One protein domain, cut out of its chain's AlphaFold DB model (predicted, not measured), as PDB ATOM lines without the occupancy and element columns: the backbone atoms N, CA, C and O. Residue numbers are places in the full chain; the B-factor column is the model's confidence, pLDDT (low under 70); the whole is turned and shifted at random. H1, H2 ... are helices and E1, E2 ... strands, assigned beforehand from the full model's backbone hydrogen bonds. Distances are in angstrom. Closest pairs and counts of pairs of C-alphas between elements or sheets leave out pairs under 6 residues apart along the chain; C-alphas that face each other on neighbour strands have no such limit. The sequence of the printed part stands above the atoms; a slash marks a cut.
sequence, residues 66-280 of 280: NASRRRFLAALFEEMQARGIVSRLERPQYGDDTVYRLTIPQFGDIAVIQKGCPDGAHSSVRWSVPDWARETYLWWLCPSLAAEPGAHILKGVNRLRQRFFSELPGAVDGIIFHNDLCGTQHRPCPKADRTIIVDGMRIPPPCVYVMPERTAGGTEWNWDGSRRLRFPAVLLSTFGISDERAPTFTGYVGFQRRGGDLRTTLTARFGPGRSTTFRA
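What this domain is: This is residues 66 to 280 of the 280 residues of an uncharacterized protein of Azospirillum sp. TSH58 (UniProt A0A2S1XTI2). One twisted sheet of nine strands runs through the domain, with H1 and H4 over one face and H3 over the other; the sheet curls round H3 and H4. The small hairpin E6 and E7 packs on H1 at one end, and the long hairpin E9 and E10 reaches to the opposite end. The 215 printed residues hold H1 E1 E2 E3 H2 E4 H3 E5 E6 E7 E8 H4 E9 E10 E11, four helices and eleven strands; under half of the residues, 106, are in these elements, and the class is mixed. The large sheet is mixed, in the order E1 E2 E3 E4 E5 E8 E9 E10 E11. The whole is compact, with a radius of gyration of the C-alphas of 16.3 A and spans of 52 by 36 by 35 A.

Where its parts are: The large sheet has E1, residues 88 to 90; E2, 98 to 104, 19.1 A; E3, 108 to 115, 22.8 A; E4, 135 to 140, 16.3 A; E5, 174 to 177; E8, 207 to 210; E9, 250 to 258, 25.9 A; E10, 261 to 269, 26.2 A; and E11, 275 to 279, 13.3 A. H1 spans residues 66 to 82, 23.7 A, from C-alpha 66 at (-50.008, 27.325, -37.468). H2 is 121 to 124, H3 149 to 164, 22.1 A, and H4 230 to 237, 11.1 A. E6 is 196 to 198 and E7 201 to 203. C-alpha 279 of E11 is at (-18.209, 25.851, -32.879).

How they stand to each other: E5 is parallel to E4, N 140 and O 176 at 2.8 A, and antiparallel to E8, N 175 and O 209 at 2.9 A. E1 E2 E3 and E9 E10 E11 are meanders, each strand the antiparallel neighbour of the one before; N 100 and O 112 are 2.8 A apart, N 254 and O 265 2.8 A. E3 H2 E4, E4 H3 E5 and E8 H4 E9 are strand-helix-strand units, parallel neighbour strands joined through a helix, with right-handed crossovers. H1 is on the sheet, over E2 and E3, at a height of 9.3 A. The closest C-alphas of H1 and E6 are Leu 76 and Val 198, 6.4 A. H2 grazes the sheet and only just touches H3, with 3 pairs of C-alphas within 8 A. Every O i to N i+4 pair is within hydrogen-bond range in H1, H3 and H4; H2 is too short for one.

The domain as a whole: The C-alphas farthest apart are those of Gly 200 and Gly 259, 51.9 A. The printed part has no cut. The links E5 to E6, E8 to H4 and H4 to E9 are long. Residues 66, 94 to 97 and 122 to 124 have pLDDT under 70.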
ATOM      1  N   ASN A  66     -50.094  28.721 -37.032       68.94
ATOM      2  CA  ASN A  66     -50.008  27.325 -37.468       68.94
ATOM      3  C   ASN A  66     -50.714  27.099 -38.811       68.94
ATOM      4  O   ASN A  66     -50.221  26.326 -39.628       68.94
ATOM      5  N   ALA A  67     -51.826  27.792 -39.069       74.88
ATOM      6  CA  ALA A  67     -52.491  27.743 -40.366       74.88
ATOM      7  C   ALA A  67     -51.659  28.446 -41.448       74.88
ATOM      8  O   ALA A  67     -51.502  27.884 -42.528       74.88
ATOM      9  N   SER A  68     -51.069  29.612 -41.152       78.50
ATOM     10  CA  SER A  68     -50.186  30.307 -42.100       78.50
ATOM     11  C   SER A  68     -48.898  29.522 -42.371       78.50
ATOM     12  O   SER A  68     -48.523  29.359 -43.524       78.50
ATOM     13  N   ARG A  69     -48.277  28.934 -41.340       84.50
ATOM     14  CA  ARG A  69     -47.116  28.034 -41.443       84.50
ATOM     15  C   ARG A  69     -47.412  26.813 -42.305       84.50
ATOM     16  O   ARG A  69     -46.612  26.476 -43.172       84.50
ATOM     17  N   ARG A  70     -48.566  26.171 -42.087       85.38
ATOM     18  CA  ARG A  70     -49.017  25.046 -42.920       85.38
ATOM     19  C   ARG A  70     -49.245  25.483 -44.360       85.38
ATOM     20  O   ARG A  70     -48.779  24.798 -45.256       85.38
ATOM     21  N   ARG A  71     -49.921  26.616 -44.580       88.31
ATOM     22  CA  ARG A  71     -50.157  27.156 -45.927       88.31
ATOM     23  C   ARG A  71     -48.842  27.450 -46.643       88.31
ATOM     24  O   ARG A  71     -48.671  26.994 -47.761       88.31
ATOM     25  N   PHE A  72     -47.908  28.130 -45.981       90.88
ATOM     26  CA  PHE A  72     -46.581  28.433 -46.518       90.88
ATOM     27  C   PHE A  72     -45.842  27.167 -46.961       90.88
ATOM     28  O   PHE A  72     -45.345  27.096 -48.083       90.88
ATOM     29  N   LEU A  73     -45.779  26.156 -46.090       92.94
ATOM     30  CA  LEU A  73     -45.048  24.929 -46.391       92.94
ATOM     31  C   LEU A  73     -45.755  24.093 -47.468       92.94
ATOM     32  O   LEU A  73     -45.095  23.586 -48.371       92.94
ATOM     33  N   ALA A  74     -47.086  23.997 -47.407       93.31
ATOM     34  CA  ALA A  74     -47.889  23.325 -48.424       93.31
ATOM     35  C   ALA A  74     -47.720  23.984 -49.797       93.31
ATOM     36  O   ALA A  74     -47.404  23.280 -50.746       93.31
ATOM     37  N   ALA A  75     -47.820  25.313 -49.887       95.00
ATOM     38  CA  ALA A  75     -47.647  26.046 -51.138       95.00
ATOM     39  C   ALA A  75     -46.246  25.837 -51.737       95.00
ATOM     40  O   ALA A  75     -46.107  25.641 -52.941       95.00
ATOM     41  N   LEU A  76     -45.197  25.802 -50.903       96.38
ATOM     42  CA  LEU A  76     -43.845  25.496 -51.375       96.38
ATOM     43  C   LEU A  76     -43.735  24.065 -51.926       96.38
ATOM     44  O   LEU A  76     -43.107  23.858 -52.960       96.38
ATOM     45  N   PHE A  77     -44.339  23.074 -51.271       97.50
ATOM     46  CA  PHE A  77     -44.324  21.696 -51.770       97.50
ATOM     47  C   PHE A  77     -45.217  21.481 -52.992       97.50
ATOM     48  O   PHE A  77     -44.866  20.693 -53.867       97.50
ATOM     49  N   GLU A  78     -46.335  22.193 -53.085       97.19
ATOM     50  CA  GLU A  78     -47.173  22.235 -54.282       97.19
ATOM     51  C   GLU A  78     -46.398  22.826 -55.460       97.19
ATOM     52  O   GLU A  78     -46.435  22.260 -56.546       97.19
ATOM     53  N   GLU A  79     -45.610  23.884 -55.242       97.50
ATOM     54  CA  GLU A  79     -44.713  24.432 -56.263       97.50
ATOM     55  C   GLU A  79     -43.651  23.405 -56.696       97.50
ATOM     56  O   GLU A  79     -43.378  23.243 -57.887       97.50
ATOM     57  N   MET A  80     -43.068  22.655 -55.751       98.00
ATOM     58  CA  MET A  80     -42.149  21.554 -56.075       98.00
ATOM     59  C   MET A  80     -42.828  20.479 -56.933       98.00
ATOM     60  O   MET A  80     -42.215  19.965 -57.872       98.00
ATOM     61  N   GLN A  81     -44.084  20.149 -56.629       97.94
ATOM     62  CA  GLN A  81     -44.863  19.177 -57.388       97.94
ATOM     63  C   GLN A  81     -45.228  19.701 -58.784       97.94
ATOM     64  O   GLN A  81     -45.046  18.991 -59.769       97.94
ATOM     65  N   ALA A  82     -45.670  20.956 -58.889       97.12
ATOM     66  CA  ALA A  82     -46.015  21.608 -60.152       97.12
ATOM     67  C   ALA A  82     -44.819  21.688 -61.113       97.12
ATOM     68  O   ALA A  82     -44.980  21.556 -62.324       97.12
ATOM     69  N   ARG A  83     -43.601  21.831 -60.576       96.62
ATOM     70  CA  ARG A  83     -42.344  21.793 -61.345       96.62
ATOM     71  C   ARG A  83     -41.858  20.381 -61.689       96.62
ATOM     72  O   ARG A  83     -40.799  20.245 -62.296       96.62
ATOM     73  N   GLY A  84     -42.568  19.333 -61.268       96.94
ATOM     74  CA  GLY A  84     -42.168  17.937 -61.474       96.94
ATOM     75  C   GLY A  84     -40.945  17.493 -60.661       96.94
ATOM     76  O   GLY A  84     -40.404  16.419 -60.911       96.94
ATOM     77  N   ILE A  85     -40.503  18.293 -59.683       97.56
ATOM     78  CA  ILE A  85     -39.367  17.971 -58.799       97.56
ATOM     79  C   ILE A  85     -39.760  16.855 -57.821       97.56
ATOM     80  O   ILE A  85     -38.959  15.980 -57.489       97.56
ATOM     81  N   VAL A  86     -41.014  16.888 -57.373       97.88
ATOM     82  CA  VAL A  86     -41.657  15.870 -56.541       97.88
ATOM     83  C   VAL A  86     -42.823  15.299 -57.341       97.88
ATOM     84  O   VAL A  86     -43.625  16.053 -57.880       97.88
ATOM     85  N   SER A  87     -42.947  13.976 -57.430       97.94
ATOM     86  CA  SER A  87     -44.048  13.346 -58.174       97.94
ATOM     87  C   SER A  87     -45.341  13.266 -57.362       97.94
ATOM     88  O   SER A  87     -46.432  13.236 -57.929       97.94
ATOM     89  N   ARG A  88     -45.241  13.225 -56.029       97.81
ATOM     90  CA  ARG A  88     -46.390  13.114 -55.120       97.81
ATOM     91  C   ARG A  88     -46.131  13.833 -53.799       97.81
ATOM     92  O   ARG A  88     -45.069  13.684 -53.205       97.81
ATOM     93  N   LEU A  89     -47.138  14.579 -53.351       97.31
ATOM     94  CA  LEU A  89     -47.198  15.264 -52.065       97.31
ATOM     95  C   LEU A  89     -48.366  14.696 -51.252       97.31
ATOM     96  O   LEU A  89     -49.520  14.818 -51.656       97.31
ATOM     97  N   GLU A  90     -48.079  14.129 -50.084       95.44
ATOM     98  CA  GLU A  90     -49.092  13.807 -49.075       95.44
ATOM     99  C   GLU A  90     -48.971  14.769 -47.898       95.44
ATOM    100  O   GLU A  90     -47.893  14.977 -47.330       95.44
ATOM    101  N   ARG A  91     -50.108  15.360 -47.530       91.88
ATOM    102  CA  ARG A  91     -50.209  16.289 -46.406       91.88
ATOM    103  C   ARG A  91     -50.506  15.520 -45.117       91.88
ATOM    104  O   ARG A  91     -51.189  14.495 -45.176       91.88
ATOM    105  N   PRO A  92     -50.061  16.026 -43.957       86.81
ATOM    106  CA  PRO A  92     -50.382  15.409 -42.680       86.81
ATOM    107  C   PRO A  92     -51.893  15.341 -42.454       86.81
ATOM    108  O   PRO A  92     -52.612  16.317 -42.687       86.81
ATOM    109  N   GLN A  93     -52.357  14.201 -41.940       72.31
ATOM    110  CA  GLN A  93     -53.681  14.093 -41.332       72.31
ATOM    111  C   GLN A  93     -53.650  14.758 -39.945       72.31
ATOM    112  O   GLN A  93     -52.610  14.806 -39.290       72.31
ATOM    113  N   TYR A  94     -54.771  15.339 -39.516       59.00
ATOM    114  CA  TYR A  94     -54.864  16.095 -38.260       59.00
ATOM    115  C   TYR A  94     -54.473  15.210 -37.051       59.00
ATOM    116  O   TYR A  94     -55.052  14.141 -36.884       59.00
ATOM    117  N   GLY A  95     -53.508  15.636 -36.218       65.19
ATOM    118  CA  GLY A  95     -52.989  14.833 -35.096       65.19
ATOM    119  C   GLY A  95     -51.619  15.286 -34.557       65.19
ATOM    120  O   GLY A  95     -51.235  16.444 -34.736       65.19
ATOM    121  N   ASP A  96     -50.896  14.370 -33.896       53.50
ATOM    122  CA  ASP A  96     -49.749  14.670 -33.013       53.50
ATOM    123  C   ASP A  96     -48.421  15.041 -33.705       53.50
ATOM    124  O   ASP A  96     -47.554  15.635 -33.064       53.50
ATOM    125  N   ASP A  97     -48.261  14.812 -35.014       63.09
ATOM    126  CA  ASP A  97     -47.105  15.300 -35.778       63.09
ATOM    127  C   ASP A  97     -47.500  15.698 -37.210       63.09
ATOM    128  O   ASP A  97     -48.098  14.931 -37.963       63.09
ATOM    129  N   THR A  98     -47.139  16.920 -37.619       86.25
ATOM    130  CA  THR A  98     -47.410  17.431 -38.976       86.25
ATOM    131  C   THR A  98     -46.322  16.968 -39.945       86.25
ATOM    132  O   THR A  98     -45.446  17.738 -40.342       86.25
ATOM    133  N   VAL A  99     -46.360  15.679 -40.287       92.50
ATOM    134  CA  VAL A  99     -45.442  15.035 -41.235       92.50
ATOM    135  C   VAL A  99     -45.977  15.133 -42.663       92.50
ATOM    136  O   VAL A  99     -47.061  14.640 -42.966       92.50
ATOM    137  N   TYR A 100     -45.201  15.745 -43.550       95.38
ATOM    138  CA  TYR A 100     -45.408  15.707 -44.995       95.38
ATOM    139  C   TYR A 100     -44.577  14.579 -45.596       95.38
ATOM    140  O   TYR A 100     -43.427  14.376 -45.195       95.38
ATOM    141  N   ARG A 101     -45.137  13.888 -46.590       97.00
ATOM    142  CA  ARG A 101     -44.419  12.896 -47.395       97.00
ATOM    143  C   ARG A 101     -44.279  13.413 -48.816       97.00
ATOM    144  O   ARG A 101     -45.278  13.734 -49.461       97.00
ATOM    145  N   LEU A 102     -43.035  13.515 -49.276       98.31
ATOM    146  CA  LEU A 102     -42.703  13.906 -50.645       98.31
ATOM    147  C   LEU A 102     -42.079  12.710 -51.359       98.31
ATOM    148  O   LEU A 102     -41.071  12.179 -50.892       98.31
ATOM    149  N   THR A 103     -42.642  12.314 -52.497       98.56
ATOM    150  CA  THR A 103     -42.063  11.275 -53.357       98.56
ATOM    151  C   THR A 103     -41.149  11.915 -54.391       98.56
ATOM    152  O   THR A 103     -41.598  12.658 -55.265       98.56
ATOM    153  N   ILE A 104     -39.859  11.608 -54.310       98.12
ATOM    154  CA  ILE A 104     -38.846  12.095 -55.243       98.12
ATOM    155  C   ILE A 104     -38.658  11.042 -56.346       98.12
ATOM    156  O   ILE A 104     -38.342   9.887 -56.025       98.12
ATOM    157  N   PRO A 105     -38.813  11.398 -57.638       96.56
ATOM    158  CA  PRO A 105     -38.623  10.462 -58.742       96.56
ATOM    159  C   PRO A 105     -37.276   9.738 -58.657       96.56
ATOM    160  O   PRO A 105     -36.247  10.365 -58.416       96.56
ATOM    161  N   GLN A 106     -37.286   8.415 -58.850       94.56
ATOM    162  CA  GLN A 106     -36.098   7.539 -58.826       94.56
ATOM    163  C   GLN A 106     -35.334   7.485 -57.487       94.56
ATOM    164  O   GLN A 106     -34.363   6.741 -57.369       94.56
ATOM    165  N   PHE A 107     -35.770   8.226 -56.464       97.25
ATOM    166  CA  PHE A 107     -35.160   8.211 -55.139       97.25
ATOM    167  C   PHE A 107     -36.087   7.615 -54.084       97.25
ATOM    168  O   PHE A 107     -35.611   6.840 -53.267       97.25
ATOM    169  N   GLY A 108     -37.387   7.904 -54.115       97.75
ATOM    170  CA  GLY A 108     -38.360   7.419 -53.135       97.75
ATOM    171  C   GLY A 108     -38.831   8.510 -52.177       97.75
ATOM    172  O   GLY A 108     -38.728   9.700 -52.476       97.75
ATOM    173  N   ASP A 109     -39.390   8.093 -51.045       98.31
ATOM    174  CA  ASP A 109     -40.114   8.990 -50.148       98.31
ATOM    175  C   ASP A 109     -39.228   9.600 -49.070       98.31
ATOM    176  O   ASP A 109     -38.419   8.913 -48.446       98.31
ATOM    177  N   ILE A 110     -39.432  10.888 -48.810       98.06
ATOM    178  CA  ILE A 110     -38.806  11.604 -47.698       98.06
ATOM    179  C   ILE A 110     -39.878  12.178 -46.776       98.06
ATOM    180  O   ILE A 110     -40.976  12.532 -47.219       98.06
ATOM    181  N   ALA A 111     -39.546  12.281 -45.493       97.19
ATOM    182  CA  ALA A 111     -40.397  12.875 -44.477       97.19
ATOM    183  C   ALA A 111     -39.931  14.292 -44.140       97.19
ATOM    184  O   ALA A 111     -38.771  14.517 -43.788       97.19
ATOM    185  N   VAL A 112     -40.856  15.250 -44.162       97.06
ATOM    186  CA  VAL A 112     -40.643  16.572 -43.566       97.06
ATOM    187  C   VAL A 112     -41.585  16.744 -42.390       97.06
ATOM    188  O   VAL A 112     -42.798  16.830 -42.557       97.06
ATOM    189  N   ILE A 113     -41.020  16.853 -41.195       94.12
ATOM    190  CA  ILE A 113     -41.765  17.087 -39.964       94.12
ATOM    191  C   ILE A 113     -41.800  18.591 -39.700       94.12
ATOM    192  O   ILE A 113     -40.790  19.212 -39.351       94.12
ATOM    193  N   GLN A 114     -42.975  19.189 -39.866       92.44
ATOM    194  CA  GLN A 114     -43.184  20.607 -39.619       92.44
ATOM    195  C   GLN A 114     -43.135  20.898 -38.115       92.44
ATOM    196  O   GLN A 114     -43.885  20.327 -37.324       92.44
ATOM    197  N   LYS A 115     -42.284  21.843 -37.710       90.62
ATOM    198  CA  LYS A 115     -42.137  22.283 -36.319       90.62
ATOM    199  C   LYS A 115     -42.127  23.814 -36.234       90.62
ATOM    200  O   LYS A 115     -41.830  24.515 -37.200       90.62
ATOM    201  N   GLY A 116     -42.496  24.346 -35.069       88.31
ATOM    202  CA  GLY A 116     -42.403  25.780 -34.770       88.31
ATOM    203  C   GLY A 116     -40.971  26.220 -34.451       88.31
ATOM    204  O   GLY A 116     -40.005  25.541 -34.803       88.31
ATOM    205  N   CYS A 117     -40.828  27.341 -33.738       86.94
ATOM    206  CA  CYS A 117     -39.530  27.752 -33.207       86.94
ATOM    207  C   CYS A 117     -38.918  26.646 -32.329       86.94
ATOM    208  O   CYS A 117     -39.646  26.021 -31.562       86.94
ATOM    209  N   PRO A 118     -37.599  26.401 -32.394       86.19
ATOM    210  CA  PRO A 118     -36.916  25.368 -31.604       86.19
ATOM    211  C   PRO A 118     -36.697  25.795 -30.135       86.19
ATOM    212  O   PRO A 118     -35.595  25.775 -29.582       86.19
ATOM    213  N   ASP A 119     -37.759  26.253 -29.480       79.12
ATOM    214  CA  ASP A 119     -37.761  26.784 -28.121       79.12
ATOM    215  C   ASP A 119     -38.059  25.730 -27.043       79.12
ATOM    216  O   ASP A 119     -37.571  25.892 -25.919       79.12
ATOM    217  N   GLY A 120     -38.735  24.627 -27.383       74.25
ATOM    218  CA  GLY A 120     -39.162  23.583 -26.449       74.25
ATOM    219  C   GLY A 120     -39.063  22.148 -26.983       74.25
ATOM    220  O   GLY A 120     -38.538  21.876 -28.065       74.25
ATOM    221  N   ALA A 121     -39.551  21.194 -26.181       70.00
ATOM    222  CA  ALA A 121     -39.429  19.767 -26.480       70.00
ATOM    223  C   ALA A 121     -40.257  19.338 -27.705       70.00
ATOM    224  O   ALA A 121     -39.769  18.568 -28.529       70.00
ATOM    225  N   HIS A 122     -41.470  19.877 -27.870       66.94
ATOM    226  CA  HIS A 122     -42.345  19.565 -29.008       66.94
ATOM    227  C   HIS A 122     -41.753  19.967 -30.362       66.94
ATOM    228  O   HIS A 122     -41.916  19.239 -31.337       66.94
ATOM    229  N   SER A 123     -41.037  21.091 -30.419       66.88
ATOM    230  CA  SER A 123     -40.422  21.618 -31.640       66.88
ATOM    231  C   SER A 123     -39.048  21.023 -31.958       66.88
ATOM    232  O   SER A 123     -38.565  21.188 -33.078       66.88
ATOM    233  N   SER A 124     -38.425  20.326 -31.001       69.75
ATOM    234  CA  SER A 124     -37.025  19.893 -31.121       69.75
ATOM    235  C   SER A 124     -36.808  18.389 -30.950       69.75
ATOM    236  O   SER A 124     -35.971  17.828 -31.645       69.75
ATOM    237  N   VAL A 125     -37.520  17.712 -30.040       71.19
ATOM    238  CA  VAL A 125     -37.209  16.317 -29.655       71.19
ATOM    239  C   VAL A 125     -38.411  15.380 -29.557       71.19
ATOM    240  O   VAL A 125     -38.183  14.185 -29.457       71.19
ATOM    241  N   ARG A 126     -39.665  15.848 -29.577       79.62
ATOM    242  CA  ARG A 126     -40.848  14.965 -29.646       79.62
ATOM    243  C   ARG A 126     -41.273  14.808 -31.104       79.62
ATOM    244  O   ARG A 126     -41.903  15.708 -31.653       79.62
ATOM    245  N   TRP A 127     -40.811  13.726 -31.714       84.56
ATOM    246  CA  TRP A 127     -41.088  13.291 -33.086       84.56
ATOM    247  C   TRP A 127     -40.566  11.858 -33.257       84.56
ATOM    248  O   TRP A 127     -39.623  11.452 -32.559       84.56
ATOM    249  N   SER A 128     -41.139  11.114 -34.196       86.31
ATOM    250  CA  SER A 128     -40.639   9.818 -34.664       86.31
ATOM    251  C   SER A 128     -40.152   9.921 -36.109       86.31
ATOM    252  O   SER A 128     -40.635  10.745 -36.886       86.31
ATOM    253  N   VAL A 129     -39.151   9.110 -36.453       90.19
ATOM    254  CA  VAL A 129     -38.752   8.897 -37.849       90.19
ATOM    255  C   VAL A 129     -39.750   7.909 -38.444       90.19
ATOM    256  O   VAL A 129     -39.899   6.834 -37.866       90.19
ATOM    257  N   PRO A 130     -40.457   8.238 -39.534       91.44
ATOM    258  CA  PRO A 130     -41.328   7.267 -40.180       91.44
ATOM    259  C   PRO A 130     -40.513   6.174 -40.881       91.44
ATOM    260  O   PRO A 130     -39.615   6.490 -41.656       91.44
ATOM    261  N   ASP A 131     -40.878   4.905 -40.690       92.50
ATOM    262  CA  ASP A 131     -40.136   3.756 -41.248       92.50
ATOM    263  C   ASP A 131     -40.115   3.716 -42.788       92.50
ATOM    264  O   ASP A 131     -39.262   3.074 -43.396       92.50
ATOM    265  N   TRP A 132     -41.055   4.405 -43.440       94.31
ATOM    266  CA  TRP A 132     -41.118   4.520 -44.900       94.31
ATOM    267  C   TRP A 132     -40.176   5.588 -45.474       94.31
ATOM    268  O   TRP A 132     -39.998   5.646 -46.691       94.31
ATOM    269  N   ALA A 133     -39.621   6.471 -44.640       96.44
ATOM    270  CA  ALA A 133     -38.854   7.621 -45.096       96.44
ATOM    271  C   ALA A 133     -37.387   7.247 -45.335       96.44
ATOM    272  O   ALA A 133     -36.702   6.766 -44.437       96.44
ATOM    273  N   ARG A 134     -36.880   7.532 -46.538       97.19
ATOM    274  CA  ARG A 134     -35.450   7.403 -46.863       97.19
ATOM    275  C   ARG A 134     -34.598   8.488 -46.229       97.19
ATOM    276  O   ARG A 134     -33.447   8.241 -45.898       97.19
ATOM    277  N   GLU A 135     -35.164   9.681 -46.100       97.88
ATOM    278  CA  GLU A 135     -34.561  10.797 -45.380       97.88
ATOM    279  C   GLU A 135     -35.650  11.521 -44.580       97.88
ATOM    280  O   GLU A 135     -36.778  11.675 -45.056       97.88
ATOM    281  N   THR A 136     -35.321  11.977 -43.372       97.31
ATOM    282  CA  THR A 136     -36.241  12.686 -42.474       97.31
ATOM    283  C   THR A 136     -35.678  14.029 -42.032       97.31
ATOM    284  O   THR A 136     -34.577  14.117 -41.490       97.31
ATOM    285  N   TYR A 137     -36.471  15.086 -42.196       97.81
ATOM    286  CA  TYR A 137     -36.082  16.459 -41.885       97.81
ATOM    287  C   TYR A 137     -37.007  17.097 -40.860       97.81
ATOM    288  O   TYR A 137     -38.228  16.996 -40.967       97.81
ATOM    289  N   LEU A 138     -36.435  17.844 -39.913       95.88
ATOM    290  CA  LEU A 138     -37.206  18.816 -39.138       95.88
ATOM    291  C   LEU A 138     -37.211  20.151 -39.867       95.88
ATOM    292  O   LEU A 138     -36.148  20.698 -40.157       95.88
ATOM    293  N   TRP A 139     -38.391  20.711 -40.106       96.69
ATOM    294  CA  TRP A 139     -38.522  22.040 -40.689       96.69
ATOM    295  C   TRP A 139     -39.032  23.029 -39.645       96.69
ATOM    296  O   TRP A 139     -40.213  23.039 -39.300       96.69
ATOM    297  N   TRP A 140     -38.134  23.877 -39.141       94.56
ATOM    298  CA  TRP A 140     -38.433  24.930 -38.176       94.56
ATOM    299  C   TRP A 140     -38.976  26.178 -38.872       94.56
ATOM    300  O   TRP A 140     -38.231  26.985 -39.435       94.56
ATOM    301  N   LEU A 141     -40.292  26.358 -38.779       92.00
ATOM    302  CA  LEU A 141     -41.011  27.547 -39.220       92.00
ATOM    303  C   LEU A 141     -41.072  28.555 -38.061       92.00
ATOM    304  O   LEU A 141     -42.054  28.613 -37.312       92.00
ATOM    305  N   CYS A 142     -39.994  29.320 -37.871       88.94
ATOM    306  CA  CYS A 142     -39.851  30.232 -36.734       88.94
ATOM    307  C   CYS A 142     -39.989  31.718 -37.126       88.94
ATOM    308  O   CYS A 142     -39.014  32.324 -37.597       88.94
ATOM    309  N   PRO A 143     -41.161  32.340 -36.881       86.38
ATOM    310  CA  PRO A 143     -41.385  33.764 -37.130       86.38
ATOM    311  C   PRO A 143     -40.901  34.672 -35.995       86.38
ATOM    312  O   PRO A 143     -41.052  35.881 -36.094       86.38
ATOM    313  N   SER A 144     -40.319  34.116 -34.927       84.00
ATOM    314  CA  SER A 144     -39.771  34.917 -33.829       84.00
ATOM    315  C   SER A 144     -38.754  35.935 -34.347       84.00
ATOM    316  O   SER A 144     -37.863  35.580 -35.121       84.00
ATOM    317  N   LEU A 145     -38.890  37.178 -33.884       82.75
ATOM    318  CA  LEU A 145     -37.919  38.265 -34.052       82.75
ATOM    319  C   LEU A 145     -37.177  38.579 -32.739       82.75
ATOM    320  O   LEU A 145     -36.469  39.572 -32.645       82.75
ATOM    321  N   ALA A 146     -37.355  37.742 -31.709       80.00
ATOM    322  CA  ALA A 146     -36.764  37.956 -30.387       80.00
ATOM    323  C   ALA A 146     -35.249  37.686 -30.336       80.00
ATOM    324  O   ALA A 146     -34.584  38.108 -29.396       80.00
ATOM    325  N   ALA A 147     -34.713  36.937 -31.302       84.31
ATOM    326  CA  ALA A 147     -33.293  36.638 -31.419       84.31
ATOM    327  C   ALA A 147     -32.951  36.277 -32.864       84.31
ATOM    328  O   ALA A 147     -33.791  35.726 -33.575       84.31
ATOM    329  N   GLU A 148     -31.699  36.499 -33.257       88.19
ATOM    330  CA  GLU A 148     -31.196  36.155 -34.585       88.19
ATOM    331  C   GLU A 148     -31.513  34.697 -34.980       88.19
ATOM    332  O   GLU A 148     -31.491  33.798 -34.127       88.19
ATOM    333  N   PRO A 149     -31.757  34.400 -36.274       90.88
ATOM    334  CA  PRO A 149     -32.062  33.045 -36.734       90.88
ATOM    335  C   PRO A 149     -31.028  32.014 -36.275       90.88
ATOM    336  O   PRO A 149     -31.394  30.909 -35.873       90.88
ATOM    337  N   GLY A 150     -29.747  32.392 -36.267       91.88
ATOM    338  CA  GLY A 150     -28.670  31.535 -35.788       91.88
ATOM    339  C   GLY A 150     -28.870  31.083 -34.339       91.88
ATOM    340  O   GLY A 150     -28.711  29.898 -34.039       91.88
ATOM    341  N   ALA A 151     -29.303  31.979 -33.446       90.75
ATOM    342  CA  ALA A 151     -29.504  31.656 -32.038       90.75
ATOM    343  C   ALA A 151     -30.611  30.611 -31.856       90.75
ATOM    344  O   ALA A 151     -30.481  29.683 -31.051       90.75
ATOM    345  N   HIS A 152     -31.678  30.712 -32.653       90.50
ATOM    346  CA  HIS A 152     -32.733  29.706 -32.691       90.50
ATOM    347  C   HIS A 152     -32.210  28.355 -33.195       90.50
ATOM    348  O   HIS A 152     -32.436  27.336 -32.541       90.50
ATOM    349  N   ILE A 153     -31.464  28.337 -34.303       93.06
ATOM    350  CA  ILE A 153     -30.898  27.097 -34.853       93.06
ATOM    351  C   ILE A 153     -29.964  26.435 -33.840       93.06
ATOM    352  O   ILE A 153     -30.122  25.247 -33.567       93.06
ATOM    353  N   LEU A 154     -29.051  27.189 -33.223       92.44
ATOM    354  CA  LEU A 154     -28.128  26.665 -32.218       92.44
ATOM    355  C   LEU A 154     -28.875  26.051 -31.027       92.44
ATOM    356  O   LEU A 154     -28.549  24.947 -30.589       92.44
ATOM    357  N   LYS A 155     -29.915  26.728 -30.520       91.19
ATOM    358  CA  LYS A 155     -30.755  26.202 -29.435       91.19
ATOM    359  C   LYS A 155     -31.410  24.870 -29.822       91.19
ATOM    360  O   LYS A 155     -31.389  23.932 -29.026       91.19
ATOM    361  N   GLY A 156     -31.942  24.766 -31.040       93.12
ATOM    362  CA  GLY A 156     -32.528  23.531 -31.566       93.12
ATOM    363  C   GLY A 156     -31.507  22.411 -31.747       93.12
ATOM    364  O   GLY A 156     -31.728  21.296 -31.276       93.12
ATOM    365  N   VAL A 157     -30.357  22.717 -32.349       94.62
ATOM    366  CA  VAL A 157     -29.251  21.768 -32.548       94.62
ATOM    367  C   VAL A 157     -28.736  21.244 -31.210       94.62
ATOM    368  O   VAL A 157     -28.522  20.046 -31.079       94.62
ATOM    369  N   ASN A 158     -28.615  22.086 -30.183       92.12
ATOM    370  CA  ASN A 158     -28.187  21.645 -28.854       92.12
ATOM    371  C   ASN A 158     -29.161  20.645 -28.213       92.12
ATOM    372  O   ASN A 158     -28.725  19.698 -27.559       92.12
ATOM    373  N   ARG A 159     -30.470  20.813 -28.428       91.38
ATOM    374  CA  ARG A 159     -31.485  19.840 -27.990       91.38
ATOM    375  C   ARG A 159     -31.411  18.549 -28.808       91.38
ATOM    376  O   ARG A 159     -31.501  17.459 -28.248       91.38
ATOM    377  N   LEU A 160     -31.199  18.657 -30.120       92.81
ATOM    378  CA  LEU A 160     -30.997  17.498 -30.991       92.81
ATOM    379  C   LEU A 160     -29.719  16.733 -30.648       92.81
ATOM    380  O   LEU A 160     -29.738  15.512 -30.694       92.81
ATOM    381  N   ARG A 161     -28.648  17.418 -30.239       92.75
ATOM    382  CA  ARG A 161     -27.415  16.802 -29.736       92.75
ATOM    383  C   ARG A 161     -27.690  15.939 -28.509       92.75
ATOM    384  O   ARG A 161     -27.224  14.810 -28.450       92.75
ATOM    385  N   GLN A 162     -28.475  16.442 -27.554       89.94
ATOM    386  CA  GLN A 162     -28.877  15.653 -26.384       89.94
ATOM    387  C   GLN A 162     -29.643  14.392 -26.799       89.94
ATOM    388  O   GLN A 162     -29.352  13.319 -26.286       89.94
ATOM    389  N   ARG A 163     -30.570  14.501 -27.763       90.12
ATOM    390  CA  ARG A 163     -31.271  13.329 -28.312       90.12
ATOM    391  C   ARG A 163     -30.327  12.383 -29.063       90.12
ATOM    392  O   ARG A 163     -30.452  11.178 -28.916       90.12
ATOM    393  N   PHE A 164     -29.385  12.910 -29.844       91.69
ATOM    394  CA  PHE A 164     -28.424  12.129 -30.628       91.69
ATOM    395  C   PHE A 164     -27.557  11.215 -29.750       91.69
ATOM    396  O   PHE A 164     -27.227  10.107 -30.158       91.69
ATOM    397  N   PHE A 165     -27.220  11.665 -28.541       90.50
ATOM    398  CA  PHE A 165     -26.441  10.895 -27.569       90.50
ATOM    399  C   PHE A 165     -27.287  10.202 -26.491       90.50
ATOM    400  O   PHE A 165     -26.717   9.708 -25.523       90.50
ATOM    401  N   SER A 166     -28.617  10.172 -26.624       88.25
ATOM    402  CA  SER A 166     -29.492   9.432 -25.711       88.25
ATOM    403  C   SER A 166     -29.946   8.097 -26.301       88.25
ATOM    404  O   SER A 166     -29.833   7.861 -27.505       88.25
ATOM    405  N   GLU A 167     -30.559   7.267 -25.458       82.81
ATOM    406  CA  GLU A 167     -31.166   5.982 -25.837       82.81
ATOM    407  C   GLU A 167     -32.412   6.123 -26.732       82.81
ATOM    408  O   GLU A 167     -32.985   5.130 -27.173       82.81
ATOM    409  N   LEU A 168     -32.876   7.352 -27.005       80.75
ATOM    410  CA  LEU A 168     -34.042   7.551 -27.860       80.75
ATOM    411  C   LEU A 168     -33.726   7.131 -29.303       80.75
ATOM    412  O   LEU A 168     -32.750   7.637 -29.877       80.75
ATOM    413  N   PRO A 169     -34.581   6.296 -29.922       75.75
ATOM    414  CA  PRO A 169     -34.365   5.824 -31.277       75.75
ATOM    415  C   PRO A 169     -34.516   6.954 -32.298       75.75
ATOM    416  O   PRO A 169     -35.189   7.972 -32.078       75.75
ATOM    417  N   GLY A 170     -33.891   6.736 -33.450       74.75
ATOM    418  CA  GLY A 170     -33.953   7.632 -34.594       74.75
ATOM    419  C   GLY A 170     -33.033   8.851 -34.481       74.75
ATOM    420  O   GLY A 170     -32.811   9.445 -33.419       74.75
ATOM    421  N   ALA A 171     -32.507   9.246 -35.630       85.00
ATOM    422  CA  ALA A 171     -31.899  10.542 -35.871       85.00
ATOM    423  C   ALA A 171     -32.597  11.145 -37.091       85.00
ATOM    424  O   ALA A 171     -33.037  10.412 -37.971       85.00
ATOM    425  N   VAL A 172     -32.726  12.467 -37.124       94.06
ATOM    426  CA  VAL A 172     -33.112  13.145 -38.362       94.06
ATOM    427  C   VAL A 172     -31.883  13.300 -39.245       94.06
ATOM    428  O   VAL A 172     -30.773  13.488 -38.749       94.06
ATOM    429  N   ASP A 173     -32.095  13.264 -40.551       97.62
ATOM    430  CA  ASP A 173     -31.056  13.414 -41.564       97.62
ATOM    431  C   ASP A 173     -30.688  14.877 -41.798       97.62
ATOM    432  O   ASP A 173     -29.557  15.205 -42.163       97.62
ATOM    433  N   GLY A 174     -31.605  15.791 -41.495       97.69
ATOM    434  CA  GLY A 174     -31.293  17.205 -41.500       97.69
ATOM    435  C   GLY A 174     -32.296  18.082 -40.781       97.69
ATOM    436  O   GLY A 174     -33.360  17.662 -40.322       97.69
ATOM    437  N   ILE A 175     -31.926  19.352 -40.710       97.38
ATOM    438  CA  ILE A 175     -32.778  20.431 -40.227       97.38
ATOM    439  C   ILE A 175     -32.904  21.496 -41.309       97.38
ATOM    440  O   ILE A 175     -31.966  21.776 -42.059       97.38
ATOM    441  N   ILE A 176     -34.078  22.104 -41.377       98.00
ATOM    442  CA  ILE A 176     -34.398  23.176 -42.304       98.00
ATOM    443  C   ILE A 176     -34.925  24.341 -41.479       98.00
ATOM    444  O   ILE A 176     -35.877  24.191 -40.719       98.00
ATOM    445  N   PHE A 177     -34.307  25.509 -41.617       95.25
ATOM    446  CA  PHE A 177     -34.796  26.746 -41.021       95.25
ATOM    447  C   PHE A 177     -35.239  27.685 -42.131       95.25
ATOM    448  O   PHE A 177     -34.427  28.153 -42.937       95.25
ATOM    449  N   HIS A 178     -36.539  27.942 -42.185       94.19
ATOM    450  CA  HIS A 178     -37.129  28.779 -43.214       94.19
ATOM    451  C   HIS A 178     -38.564  29.127 -42.849       94.19
ATOM    452  O   HIS A 178     -39.258  28.284 -42.296       94.19
ATOM    453  N   ASN A 179     -39.019  30.333 -43.161       89.88
ATOM    454  CA  ASN A 179     -40.415  30.730 -43.032       89.88
ATOM    455  C   ASN A 179     -40.720  31.931 -43.942       89.88
ATOM    456  O   ASN A 179     -39.833  32.458 -44.609       89.88
ATOM    457  N   ASP A 180     -41.965  32.387 -43.885       87.06
ATOM    458  CA  ASP A 180     -42.526  33.560 -44.563       87.06
ATOM    459  C   ASP A 180     -41.782  34.889 -44.335       87.06
ATOM    460  O   ASP A 180     -41.868  35.787 -45.164       87.06
ATOM    461  N   LEU A 181     -41.008  35.027 -43.253       89.56
ATOM    462  CA  LEU A 181     -40.204  36.232 -43.016       89.56
ATOM    463  C   LEU A 181     -38.869  36.239 -43.772       89.56
ATOM    464  O   LEU A 181     -38.274  37.303 -43.938       89.56
ATOM    465  N   CYS A 182     -38.349  35.087 -44.196       91.81
ATOM    466  CA  CYS A 182     -37.040  35.012 -44.842       91.81
ATOM    467  C   CYS A 182     -37.006  35.822 -46.148       91.81
ATOM    468  O   CYS A 182     -37.812  35.598 -47.039       91.81
ATOM    469  N   GLY A 183     -36.031  36.726 -46.290       90.88
ATOM    470  CA  GLY A 183     -35.879  37.566 -47.485       90.88
ATOM    471  C   GLY A 183     -36.688  38.866 -47.451       90.88
ATOM    472  O   GLY A 183     -36.539  39.684 -48.354       90.88
ATOM    473  N   THR A 184     -37.491  39.086 -46.408       90.44
ATOM    474  CA  THR A 184     -38.176  40.364 -46.163       90.44
ATOM    475  C   THR A 184     -37.225  41.403 -45.558       90.44
ATOM    476  O   THR A 184     -36.117  41.075 -45.131       90.44
ATOM    477  N   GLN A 185     -37.678  42.654 -45.449       86.50
ATOM    478  CA  GLN A 185     -36.929  43.719 -44.767       86.50
ATOM    479  C   GLN A 185     -36.650  43.397 -43.289       86.50
ATOM    480  O   GLN A 185     -35.605  43.771 -42.770       86.50
ATOM    481  N   HIS A 186     -37.543  42.657 -42.621       85.62
ATOM    482  CA  HIS A 186     -37.359  42.254 -41.223       85.62
ATOM    483  C   HIS A 186     -36.340  41.124 -41.048       85.62
ATOM    484  O   HIS A 186     -35.753  40.987 -39.974       85.62
ATOM    485  N   ARG A 187     -36.127  40.305 -42.086       89.38
ATOM    486  CA  ARG A 187     -35.131  39.229 -42.087       89.38
ATOM    487  C   ARG A 187     -34.422  39.149 -43.443       89.38
ATOM    488  O   ARG A 187     -34.710  38.236 -44.233       89.38
ATOM    489  N   PRO A 188     -33.491  40.081 -43.722       90.81
ATOM    490  CA  PRO A 188     -32.719  40.074 -44.954       90.81
ATOM    491  C   PRO A 188     -31.980  38.747 -45.124       90.81
ATOM    492  O   PRO A 188     -31.305  38.246 -44.218       90.81
ATOM    493  N   CYS A 189     -32.126  38.150 -46.304       93.88
ATOM    494  CA  CYS A 189     -31.513  36.870 -46.623       93.88
ATOM    495  C   CYS A 189     -30.382  37.074 -47.636       93.88
ATOM    496  O   CYS A 189     -30.628  37.630 -48.705       93.88
ATOM    497  N   PRO A 190     -29.169  36.545 -47.396       94.25
ATOM    498  CA  PRO A 190     -28.065  36.642 -48.356       94.25
ATOM    499  C   PRO A 190     -28.265  35.793 -49.624       94.25
ATOM    500  O   PRO A 190     -27.384  35.786 -50.484       94.25
ATOM    501  N   LYS A 191     -29.391  35.069 -49.708       95.81
ATOM    502  CA  LYS A 191     -29.849  34.263 -50.851       95.81
ATOM    503  C   LYS A 191     -31.057  34.899 -51.562       95.81
ATOM    504  O   LYS A 191     -31.791  34.210 -52.265       95.81
ATOM    505  N   ALA A 192     -31.336  36.183 -51.307       93.75
ATOM    506  CA  ALA A 192     -32.496  36.890 -51.859       93.75
ATOM    507  C   ALA A 192     -32.456  37.035 -53.394       93.75
ATOM    508  O   ALA A 192     -33.496  37.171 -54.028       93.75
ATOM    509  N   ASP A 193     -31.275  36.940 -54.003       94.19
ATOM    510  CA  ASP A 193     -31.081  36.883 -55.456       94.19
ATOM    511  C   ASP A 193     -31.658  35.605 -56.096       94.19
ATOM    512  O   ASP A 193     -31.865  35.552 -57.305       94.19
ATOM    513  N   ARG A 194     -31.946  34.577 -55.288       95.62
ATOM    514  CA  ARG A 194     -32.510  33.285 -55.710       95.62
ATOM    515  C   ARG A 194     -33.977  33.109 -55.326       95.62
ATOM    516  O   ARG A 194     -34.453  31.980 -55.230       95.62
ATOM    517  N   THR A 195     -34.692  34.200 -55.049       96.38
ATOM    518  CA  THR A 195     -36.103  34.108 -54.660       96.38
ATOM    519  C   THR A 195     -36.972  33.607 -55.801       96.38
ATOM    520  O   THR A 195     -36.858  34.105 -56.920       96.38
ATOM    521  N   ILE A 196     -37.907  32.720 -55.484       96.50
ATOM    522  CA  ILE A 196     -39.043  32.378 -56.344       96.50
ATOM    523  C   ILE A 196     -40.314  33.038 -55.807       96.50
ATOM    524  O   ILE A 196     -40.329  33.530 -54.677       96.50
ATOM    525  N   ILE A 197     -41.373  33.055 -56.615       95.19
ATOM    526  CA  ILE A 197     -42.704  33.489 -56.185       95.19
ATOM    527  C   ILE A 197     -43.545  32.241 -55.925       95.19
ATOM    528  O   ILE A 197     -43.657  31.399 -56.809       95.19
ATOM    529  N   VAL A 198     -44.122  32.129 -54.729       92.25
ATOM    530  CA  VAL A 198     -45.040  31.048 -54.340       92.25
ATOM    531  C   VAL A 198     -46.190  31.679 -53.573       92.25
ATOM    532  O   VAL A 198     -45.945  32.387 -52.598       92.25
ATOM    533  N   ASP A 199     -47.427  31.457 -54.020       88.94
ATOM    534  CA  ASP A 199     -48.633  32.041 -53.403       88.94
ATOM    535  C   ASP A 199     -48.504  33.570 -53.187       88.94
ATOM    536  O   ASP A 199     -48.764  34.112 -52.116       88.94
ATOM    537  N   GLY A 200     -47.962  34.272 -54.194       89.19
ATOM    538  CA  GLY A 200     -47.711  35.721 -54.159       89.19
ATOM    539  C   GLY A 200     -46.531  36.178 -53.285       89.19
ATOM    540  O   GLY A 200     -46.170  37.353 -53.321       89.19
ATOM    541  N   MET A 201     -45.883  35.282 -52.537       89.31
ATOM    542  CA  MET A 201     -44.747  35.605 -51.667       89.31
ATOM    543  C   MET A 201     -43.412  35.410 -52.386       89.31
ATOM    544  O   MET A 201     -43.200  34.405 -53.061       89.31
ATOM    545  N   ARG A 202     -42.469  36.339 -52.185       93.31
ATOM    546  CA  ARG A 202     -41.073  36.174 -52.620       93.31
ATOM    547  C   ARG A 202     -40.303  35.379 -51.576       93.31
ATOM    548  O   ARG A 202     -40.028  35.888 -50.495       93.31
ATOM    549  N   ILE A 203     -39.928  34.155 -51.919       94.00
ATOM    550  CA  ILE A 203     -39.347  33.198 -50.980       94.00
ATOM    551  C   ILE A 203     -37.916  32.852 -51.419       94.00
ATOM    552  O   ILE A 203     -37.742  32.345 -52.530       94.00
ATOM    553  N   PRO A 204     -36.877  33.118 -50.603       96.94
ATOM    554  CA  PRO A 204     -35.505  32.710 -50.899       96.94
ATOM    555  C   PRO A 204     -35.295  31.210 -50.621       96.94
ATOM    556  O   PRO A 204     -36.109  30.583 -49.948       96.94
ATOM    557  N   PRO A 205     -34.169  30.619 -51.054       97.62
ATOM    558  CA  PRO A 205     -33.834  29.249 -50.686       97.62
ATOM    559  C   PRO A 205     -33.783  29.061 -49.156       97.62
ATOM    560  O   PRO A 205     -33.216  29.911 -48.454       97.62
ATOM    561  N   PRO A 206     -34.277  27.935 -48.610       97.19
ATOM    562  CA  PRO A 206     -34.227  27.649 -47.177       97.19
ATOM    563  C   PRO A 206     -32.788  27.458 -46.677       97.19
ATOM    564  O   PRO A 206     -31.883  27.131 -47.449       97.19
ATOM    565  N   CYS A 207     -32.524  27.695 -45.386       96.81
ATOM    566  CA  CYS A 207     -31.265  27.270 -44.762       96.81
ATOM    567  C   CYS A 207     -31.379  25.788 -44.398       96.81
ATOM    568  O   CYS A 207     -32.174  25.435 -43.530       96.81
ATOM    569  N   VAL A 208     -30.612  24.935 -45.076       98.00
ATOM    570  CA  VAL A 208     -30.657  23.475 -44.920       98.00
ATOM    571  C   VAL A 208     -29.346  23.003 -44.313       98.00
ATOM    572  O   VAL A 208     -28.284  23.418 -44.778       98.00
ATOM    573  N   TYR A 209     -29.412  22.131 -43.310       98.12
ATOM    574  CA  TYR A 209     -28.239  21.554 -42.663       98.12
ATOM    575  C   TYR A 209     -28.363  20.038 -42.594       98.12
ATOM    576  O   TYR A 209     -29.356  19.516 -42.089       98.12
ATOM    577  N   VAL A 210     -27.335  19.342 -43.071       98.44
ATOM    578  CA  VAL A 210     -27.209  17.889 -42.922       98.44
ATOM    579  C   VAL A 210     -26.790  17.568 -41.492       98.44
ATOM    580  O   VAL A 210     -25.782  18.083 -41.008       98.44
ATOM    581  N   MET A 211     -27.569  16.730 -40.817       97.50
ATOM    582  CA  MET A 211     -27.272  16.233 -39.476       97.50
ATOM    583  C   MET A 211     -26.312  15.039 -39.541       97.50
ATOM    584  O   MET A 211     -26.234  14.361 -40.569       97.50
ATOM    585  N   PRO A 212     -25.569  14.751 -38.463       95.69
ATOM    586  CA  PRO A 212     -24.760  13.544 -38.391       95.69
ATOM    587  C   PRO A 212     -25.616  12.274 -38.370       95.69
ATOM    588  O   PRO A 212     -26.748  12.277 -37.891       95.69
ATOM    589  N   GLU A 213     -25.033  11.175 -38.839       92.38
ATOM    590  CA  GLU A 213     -25.553   9.824 -38.632       92.38
ATOM    591  C   GLU A 213     -24.902   9.212 -37.389       92.38
ATOM    592  O   GLU A 213     -23.715   9.433 -37.139       92.38
ATOM    593  N   ARG A 214     -25.670   8.466 -36.586       88.56
ATOM    594  CA  ARG A 214     -25.122   7.786 -35.408       88.56
ATOM    595  C   ARG A 214     -24.326   6.566 -35.860       88.56
ATOM    596  O   ARG A 214     -24.905   5.574 -36.283       88.56
ATOM    597  N   THR A 215     -23.008   6.624 -35.709       86.38
ATOM    598  CA  THR A 215     -22.116   5.474 -35.899       86.38
ATOM    599  C   THR A 215     -21.566   5.013 -34.550       86.38
ATOM    600  O   THR A 215     -21.148   5.832 -33.723       86.38
ATOM    601  N   ALA A 216     -21.598   3.701 -34.302       81.88
ATOM    602  CA  ALA A 216     -21.102   3.110 -33.061       81.88
ATOM    603  C   ALA A 216     -19.583   3.309 -32.926       81.88
ATOM    604  O   ALA A 216     -18.850   3.207 -33.906       81.88
ATOM    605  N   GLY A 217     -19.111   3.609 -31.712       81.06
ATOM    606  CA  GLY A 217     -17.681   3.796 -31.430       81.06
ATOM    607  C   GLY A 217     -17.043   5.056 -32.035       81.06
ATOM    608  O   GLY A 217     -15.847   5.265 -31.854       81.06
ATOM    609  N   GLY A 218     -17.813   5.904 -32.725       86.06
ATOM    610  CA  GLY A 218     -17.317   7.160 -33.280       86.06
ATOM    611  C   GLY A 218     -16.905   8.167 -32.202       86.06
ATOM    612  O   GLY A 218     -17.437   8.185 -31.091       86.06
ATOM    613  N   THR A 219     -15.959   9.035 -32.543       91.62
ATOM    614  CA  THR A 219     -15.603  10.234 -31.761       91.62
ATOM    615  C   THR A 219     -15.916  11.519 -32.519       91.62
ATOM    616  O   THR A 219     -15.974  12.588 -31.916       91.62
ATOM    617  N   GLU A 220     -16.172  11.420 -33.820       94.69
ATOM    618  CA  GLU A 220     -16.551  12.507 -34.711       94.69
ATOM    619  C   GLU A 220     -17.683  12.032 -35.615       94.69
ATOM    620  O   GLU A 220     -17.609  10.961 -36.214       94.69
ATOM    621  N   TRP A 221     -18.732  12.841 -35.730       95.94
ATOM    622  CA  TRP A 221     -19.870  12.565 -36.596       95.94
ATOM    623  C   TRP A 221     -20.137  13.787 -37.458       95.94
ATOM    624  O   TRP A 221     -20.479  14.849 -36.933       95.94
ATOM    625  N   ASN A 222     -19.970  13.640 -38.775       95.94
ATOM    626  CA  ASN A 222     -20.139  14.710 -39.767       95.94
ATOM    627  C   ASN A 222     -19.402  16.017 -39.394       95.94
ATOM    628  O   ASN A 222     -19.873  17.119 -39.673       95.94
ATOM    629  N   TRP A 223     -18.259  15.897 -38.713       94.12
ATOM    630  CA  TRP A 223     -17.489  17.029 -38.190       94.12
ATOM    631  C   TRP A 223     -16.892  17.900 -39.306       94.12
ATOM    632  O   TRP A 223     -16.824  19.126 -39.194       94.12
ATOM    633  N   ASP A 224     -16.524  17.272 -40.417       92.31
ATOM    634  CA  ASP A 224     -16.023  17.904 -41.638       92.31
ATOM    635  C   ASP A 224     -17.138  18.288 -42.630       92.31
ATOM    636  O   ASP A 224     -16.885  18.939 -43.647       92.31
ATOM    637  N   GLY A 225     -18.383  17.896 -42.345       93.81
ATOM    638  CA  GLY A 225     -19.504  18.098 -43.250       93.81
ATOM    639  C   GLY A 225     -19.396  17.288 -44.538       93.81
ATOM    640  O   GLY A 225     -19.840  17.775 -45.580       93.81
ATOM    641  N   SER A 226     -18.767  16.110 -44.518       93.44
ATOM    642  CA  SER A 226     -18.631  15.213 -45.676       93.44
ATOM    643  C   SER A 226     -19.921  14.473 -46.034       93.44
ATOM    644  O   SER A 226     -20.100  14.133 -47.204       93.44
ATOM    645  N   ARG A 227     -20.860  14.293 -45.090       95.62
ATOM    646  CA  ARG A 227     -22.137  13.609 -45.356       95.62
ATOM    647  C   ARG A 227     -22.909  14.336 -46.459       95.62
ATOM    648  O   ARG A 227     -23.014  15.569 -46.478       95.62
ATOM    649  N   ARG A 228     -23.443  13.568 -47.406       95.06
ATOM    650  CA  ARG A 228     -24.293  14.051 -48.499       95.06
ATOM    651  C   ARG A 228     -25.622  13.320 -48.440       95.06
ATOM    652  O   ARG A 228     -25.658  12.126 -48.174       95.06
ATOM    653  N   LEU A 229     -26.687  14.069 -48.676       97.56
ATOM    654  CA  LEU A 229     -28.061  13.589 -48.722       97.56
ATOM    655  C   LEU A 229     -28.702  14.118 -49.997       97.56
ATOM    656  O   LEU A 229     -28.246  15.129 -50.545       97.56
ATOM    657  N   ARG A 230     -29.740  13.443 -50.480       97.88
ATOM    658  CA  ARG A 230     -30.389  13.760 -51.748       97.88
ATOM    659  C   ARG A 230     -31.354  14.928 -51.615       97.88
ATOM    660  O   ARG A 230     -31.359  15.806 -52.480       97.88
ATOM    661  N   PHE A 231     -32.158  14.973 -50.555       98.38
ATOM    662  CA  PHE A 231     -33.219  15.968 -50.441       98.38
ATOM    663  C   PHE A 231     -32.740  17.428 -50.442       98.38
ATOM    664  O   PHE A 231     -33.423  18.244 -51.058       98.38
ATOM    665  N   PRO A 232     -31.582  17.813 -49.859       98.50
ATOM    666  CA  PRO A 232     -31.113  19.192 -49.913       98.50
ATOM    667  C   PRO A 232     -30.949  19.689 -51.349       98.50
ATOM    668  O   PRO A 232     -31.385  20.793 -51.657       98.50
ATOM    669  N   ALA A 233     -30.390  18.872 -52.246       98.31
ATOM    670  CA  ALA A 233     -30.256  19.235 -53.652       98.31
ATOM    671  C   ALA A 233     -31.612  19.322 -54.362       98.31
ATOM    672  O   ALA A 233     -31.869  20.280 -55.090       98.31
ATOM    673  N   VAL A 234     -32.511  18.372 -54.089       98.38
ATOM    674  CA  VAL A 234     -33.876  18.363 -54.638       98.38
ATOM    675  C   VAL A 234     -34.643  19.619 -54.220       98.38
ATOM    676  O   VAL A 234     -35.186  20.317 -55.072       98.38
ATOM    677  N   LEU A 235     -34.623  19.971 -52.936       98.50
ATOM    678  CA  LEU A 235     -35.261  21.174 -52.405       98.50
ATOM    679  C   LEU A 235     -34.648  22.464 -52.968       98.50
ATOM    680  O   LEU A 235     -35.362  23.409 -53.296       98.50
ATOM    681  N   LEU A 236     -33.321  22.528 -53.089       98.56
ATOM    682  CA  LEU A 236     -32.634  23.710 -53.617       98.56
ATOM    683  C   LEU A 236     -32.852  23.886 -55.131       98.56
ATOM    684  O   LEU A 236     -32.863  25.023 -55.611       98.56
ATOM    685  N   SER A 237     -33.111  22.804 -55.874       98.25
ATOM    686  CA  SER A 237     -33.422  22.861 -57.310       98.25
ATOM    687  C   SER A 237     -34.685  23.664 -57.626       98.25
ATOM    688  O   SER A 237     -34.742  24.347 -58.647       98.25
ATOM    689  N   THR A 238     -35.646  23.711 -56.696       98.12
ATOM    690  CA  THR A 238     -36.845  24.562 -56.785       98.12
ATOM    691  C   THR A 238     -36.489  26.042 -56.927       98.12
ATOM    692  O   THR A 238     -37.216  26.796 -57.565       98.12
ATOM    693  N   PHE A 239     -35.328  26.449 -56.413       98.06
ATOM    694  CA  PHE A 239     -34.805  27.813 -56.472       98.06
ATOM    695  C   PHE A 239     -33.739  28.001 -57.571       98.06
ATOM    696  O   PHE A 239     -32.941  28.942 -57.524       98.06
ATOM    697  N   GLY A 240     -33.669  27.088 -58.547       97.44
ATOM    698  CA  GLY A 240     -32.704  27.154 -59.651       97.44
ATOM    699  C   GLY A 240     -31.252  26.901 -59.227       97.44
ATOM    700  O   GLY A 240     -30.316  27.396 -59.862       97.44
ATOM    701  N   ILE A 241     -31.037  26.183 -58.122       98.19
ATOM    702  CA  ILE A 241     -29.710  25.739 -57.684       98.19
ATOM    703  C   ILE A 241     -29.525  24.297 -58.164       98.19
ATOM    704  O   ILE A 241     -30.228  23.401 -57.707       98.19
ATOM    705  N   SER A 242     -28.597  24.081 -59.097       97.25
ATOM    706  CA  SER A 242     -28.303  22.748 -59.637       97.25
ATOM    707  C   SER A 242     -27.743  21.801 -58.574       97.25
ATOM    708  O   SER A 242     -27.188  22.245 -57.567       97.25
ATOM    709  N   ASP A 243     -27.827  20.495 -58.837       96.25
ATOM    710  CA  ASP A 243     -27.288  19.435 -57.970       96.25
ATOM    711  C   ASP A 243     -25.793  19.660 -57.665       96.25
ATOM    712  O   ASP A 243     -25.372  19.650 -56.513       96.25
ATOM    713  N   GLU A 244     -25.006  20.033 -58.681       97.00
ATOM    714  CA  GLU A 244     -23.581  20.376 -58.546       97.00
ATOM    715  C   GLU A 244     -23.324  21.561 -57.606       97.00
ATOM    716  O   GLU A 244     -22.318  21.615 -56.897       97.00
ATOM    717  N   ARG A 245     -24.235  22.540 -57.592       97.31
ATOM    718  CA  ARG A 245     -24.108  23.744 -56.764       97.31
ATOM    719  C   ARG A 245     -24.711  23.570 -55.381       97.31
ATOM    720  O   ARG A 245     -24.318  24.317 -54.479       97.31
ATOM    721  N   ALA A 246     -25.621  22.620 -55.185       97.69
ATOM    722  CA  ALA A 246     -26.307  22.392 -53.919       97.69
ATOM    723  C   ALA A 246     -25.351  22.279 -52.712       97.69
ATOM    724  O   ALA A 246     -25.610  22.956 -51.714       97.69
ATOM    725  N   PRO A 247     -24.182  21.601 -52.789       97.19
ATOM    726  CA  PRO A 247     -23.225  21.543 -51.679       97.19
ATOM    727  C   PRO A 247     -22.725  22.907 -51.179       97.19
ATOM    728  O   PRO A 247     -22.319  23.020 -50.022       97.19
ATOM    729  N   THR A 248     -22.768  23.949 -52.017       97.12
ATOM    730  CA  THR A 248     -22.395  25.334 -51.656       97.12
ATOM    731  C   THR A 248     -23.528  26.121 -50.982       97.12
ATOM    732  O   THR A 248     -23.315  27.232 -50.508       97.12
ATOM    733  N   PHE A 249     -24.726  25.546 -50.901       97.81
ATOM    734  CA  PHE A 249     -25.900  26.098 -50.213       97.81
ATOM    735  C   PHE A 249     -26.408  25.187 -49.085       97.81
ATOM    736  O   PHE A 249     -27.263  25.588 -48.298       97.81
ATOM    737  N   THR A 250     -25.888  23.962 -48.992       98.25
ATOM    738  CA  THR A 250     -26.192  23.014 -47.922       98.25
ATOM    739  C   THR A 250     -25.161  23.137 -46.807       98.25
ATOM    740  O   THR A 250     -23.973  22.868 -46.992       98.25
ATOM    741  N   GLY A 251     -25.626  23.568 -45.640       97.69
ATOM    742  CA  GLY A 251     -24.865  23.552 -44.404       97.69
ATOM    743  C   GLY A 251     -24.768  22.157 -43.790       97.69
ATOM    744  O   GLY A 251     -25.318  21.180 -44.301       97.69
ATOM    745  N   TYR A 252     -24.096  22.063 -42.650       98.06
ATOM    746  CA  TYR A 252     -23.997  20.821 -41.897       98.06
ATOM    747  C   TYR A 252     -23.898  21.072 -40.395       98.06
ATOM    748  O   TYR A 252     -23.442  22.127 -39.946       98.06
ATOM    749  N   VAL A 253     -24.336  20.076 -39.638       97.81
ATOM    750  CA  VAL A 253     -24.123  19.931 -38.203       97.81
ATOM    751  C   VAL A 253     -23.149  18.778 -38.015       97.81
ATOM    752  O   VAL A 253     -23.320  17.720 -38.623       97.81
ATOM    753  N   GLY A 254     -22.154  18.973 -37.162       96.75
ATOM    754  CA  GLY A 254     -21.246  17.921 -36.736       96.75
ATOM    755  C   GLY A 254     -21.129  17.876 -35.222       96.75
ATOM    756  O   GLY A 254     -21.212  18.905 -34.549       96.75
ATOM    757  N   PHE A 255     -20.916  16.680 -34.689       95.62
ATOM    758  CA  PHE A 255     -20.638  16.466 -33.273       95.62
ATOM    759  C   PHE A 255     -19.254  15.843 -33.111       95.62
ATOM    760  O   PHE A 255     -18.837  15.034 -33.936       95.62
ATOM    761  N   GLN A 256     -18.544  16.204 -32.048       94.81
ATOM    762  CA  GLN A 256     -17.256  15.610 -31.697       94.81
ATOM    763  C   GLN A 256     -17.201  15.367 -30.192       94.81
ATOM    764  O   GLN A 256     -17.590  16.226 -29.406       94.81
ATOM    765  N   ARG A 257     -16.687  14.210 -29.785       92.62
ATOM    766  CA  ARG A 257     -16.344  13.894 -28.400       92.62
ATOM    767  C   ARG A 257     -14.829  13.968 -28.245       92.62
ATOM    768  O   ARG A 257     -14.112  13.181 -28.855       92.62
ATOM    769  N   ARG A 258     -14.332  14.891 -27.420       88.69
ATOM    770  CA  ARG A 258     -12.894  15.056 -27.161       88.69
ATOM    771  C   ARG A 258     -12.652  15.302 -25.677       88.69
ATOM    772  O   ARG A 258     -13.116  16.298 -25.146       88.69
ATOM    773  N   GLY A 259     -11.915  14.404 -25.020       83.56
ATOM    774  CA  GLY A 259     -11.549  14.560 -23.605       83.56
ATOM    775  C   GLY A 259     -12.735  14.566 -22.632       83.56
ATOM    776  O   GLY A 259     -12.648  15.192 -21.588       83.56
ATOM    777  N   GLY A 260     -13.848  13.912 -22.982       80.75
ATOM    778  CA  GLY A 260     -15.092  13.930 -22.197       80.75
ATOM    779  C   GLY A 260     -16.076  15.031 -22.605       80.75
ATOM    780  O   GLY A 260     -17.279  14.860 -22.416       80.75
ATOM    781  N   ASP A 261     -15.602  16.087 -23.271       88.12
ATOM    782  CA  ASP A 261     -16.450  17.174 -23.755       88.12
ATOM    783  C   ASP A 261     -17.095  16.850 -25.102       88.12
ATOM    784  O   ASP A 261     -16.492  16.242 -25.995       88.12
ATOM    785  N   LEU A 262     -18.336  17.305 -25.260       91.38
ATOM    786  CA  LEU A 262     -19.100  17.200 -26.496       91.38
ATOM    787  C   LEU A 262     -19.149  18.553 -27.198       91.38
ATOM    788  O   LEU A 262     -19.838  19.462 -26.734       91.38
ATOM    789  N   ARG A 263     -18.501  18.630 -28.356       93.38
ATOM    790  CA  ARG A 263     -18.489  19.796 -29.232       93.38
ATOM    791  C   ARG A 263     -19.510  19.671 -30.349       93.38
ATOM    792  O   ARG A 263     -19.796  18.579 -30.841       93.38
ATOM    793  N   THR A 264     -20.023  20.812 -30.771       94.56
ATOM    794  CA  THR A 264     -20.925  21.000 -31.900       94.56
ATOM    795  C   THR A 264     -20.262  21.925 -32.896       94.56
ATOM    796  O   THR A 264     -19.828  23.015 -32.537       94.56
ATOM    797  N   THR A 265     -20.230  21.531 -34.162       95.44
ATOM    798  CA  THR A 265     -19.974  22.454 -35.264       95.44
ATOM    799  C   THR A 265     -21.254  22.641 -36.057       95.44
ATOM    800  O   THR A 265     -21.984  21.688 -36.322       95.44
ATOM    801  N   LEU A 266     -21.543  23.885 -36.409       96.31
ATOM    802  CA  LEU A 266     -22.677  24.250 -37.234       96.31
ATOM    803  C   LEU A 266     -22.178  25.181 -38.325       96.31
ATOM    804  O   LEU A 266     -21.765  26.303 -38.045       96.31
ATOM    805  N   THR A 267     -22.219  24.711 -39.563       96.75
ATOM    806  CA  THR A 267     -21.803  25.495 -40.720       96.75
ATOM    807  C   THR A 267     -23.005  25.762 -41.599       96.75
ATOM    808  O   THR A 267     -23.631  24.823 -42.082       96.75
ATOM    809  N   ALA A 268     -23.308  27.029 -41.854       95.94
ATOM    810  CA  ALA A 268     -24.259  27.426 -42.878       95.94
ATOM    811  C   ALA A 268     -23.514  27.771 -44.166       95.94
ATOM    812  O   ALA A 268     -22.496  28.458 -44.131       95.94
ATOM    813  N   ARG A 269     -24.038  27.339 -45.315       96.12
ATOM    814  CA  ARG A 269     -23.521  27.724 -46.632       96.12
ATOM    815  C   ARG A 269     -24.607  28.439 -47.423       96.12
ATOM    816  O   ARG A 269     -25.787  28.115 -47.302       96.12
ATOM    817  N   PHE A 270     -24.229  29.459 -48.179       95.50
ATOM    818  CA  PHE A 270     -25.179  30.336 -48.875       95.50
ATOM    819  C   PHE A 270     -24.614  30.854 -50.202       95.50
ATOM    820  O   PHE A 270     -24.915  31.964 -50.645       95.50
ATOM    821  N   GLY A 271     -23.786  30.028 -50.833       95.12
ATOM    822  CA  GLY A 271     -23.192  30.249 -52.139       95.12
ATOM    823  C   GLY A 271     -21.730  29.797 -52.202       95.12
ATOM    824  O   GLY A 271     -21.121  29.490 -51.173       95.12
ATOM    825  N   PRO A 272     -21.140  29.771 -53.407       93.38
ATOM    826  CA  PRO A 272     -19.731  29.433 -53.597       93.38
ATOM    827  C   PRO A 272     -18.817  30.316 -52.739       93.38
ATOM    828  O   PRO A 272     -18.929  31.538 -52.784       93.38
ATOM    829  N   GLY A 273     -17.953  29.697 -51.929       91.38
ATOM    830  CA  GLY A 273     -17.038  30.403 -51.020       91.38
ATOM    831  C   GLY A 273     -17.709  31.175 -49.875       91.38
ATOM    832  O   GLY A 273     -17.024  31.881 -49.142       91.38
ATOM    833  N   ARG A 274     -19.035  31.066 -49.702       93.62
ATOM    834  CA  ARG A 274     -19.807  31.823 -48.708       93.62
ATOM    835  C   ARG A 274     -20.352  30.894 -47.629       93.62
ATOM    836  O   ARG A 274     -21.301  30.137 -47.860       93.62
ATOM    837  N   SER A 275     -19.771  30.983 -46.437       94.38
ATOM    838  CA  SER A 275     -20.200  30.207 -45.274       94.38
ATOM    839  C   SER A 275     -20.011  30.956 -43.963       94.38
ATOM    840  O   SER A 275     -19.123  31.794 -43.845       94.38
ATOM    841  N   THR A 276     -20.817  30.603 -42.966       93.75
ATOM    842  CA  THR A 276     -20.568  30.924 -41.557       93.75
ATOM    843  C   THR A 276     -20.396  29.614 -40.801       93.75
ATOM    844  O   THR A 276     -21.145  28.667 -41.042       93.75
ATOM    845  N   THR A 277     -19.406  29.534 -39.916       93.81
ATOM    846  CA  THR A 277     -19.148  28.334 -39.113       93.81
ATOM    847  C   THR A 277     -19.075  28.715 -37.654       93.81
ATOM    848  O   THR A 277     -18.236  29.512 -37.252       93.81
ATOM    849  N   PHE A 278     -19.919  28.071 -36.865       92.06
ATOM    850  CA  PHE A 278     -19.936  28.171 -35.423       92.06
ATOM    851  C   PHE A 278     -19.423  26.870 -34.793       92.06
ATOM    852  O   PHE A 278     -19.692  25.773 -35.301       92.06
ATOM    853  N   ARG A 279     -18.681  26.983 -33.687       90.31
ATOM    854  CA  ARG A 279     -18.209  25.851 -32.879       90.31
ATOM    855  C   ARG A 279     -18.438  26.144 -31.395       90.31
ATOM    856  O   ARG A 279     -18.006  27.192 -30.924       90.31
ATOM    857  N   ALA A 280     -19.086  25.220 -30.690       85.88
ATOM    858  CA  ALA A 280     -19.328  25.257 -29.242       85.88
ATOM    859  C   ALA A 280     -19.036  23.910 -28.593       85.88
ATOM    860  O   ALA A 280     -19.117  22.895 -29.317       85.88
TER     861      ALA A 280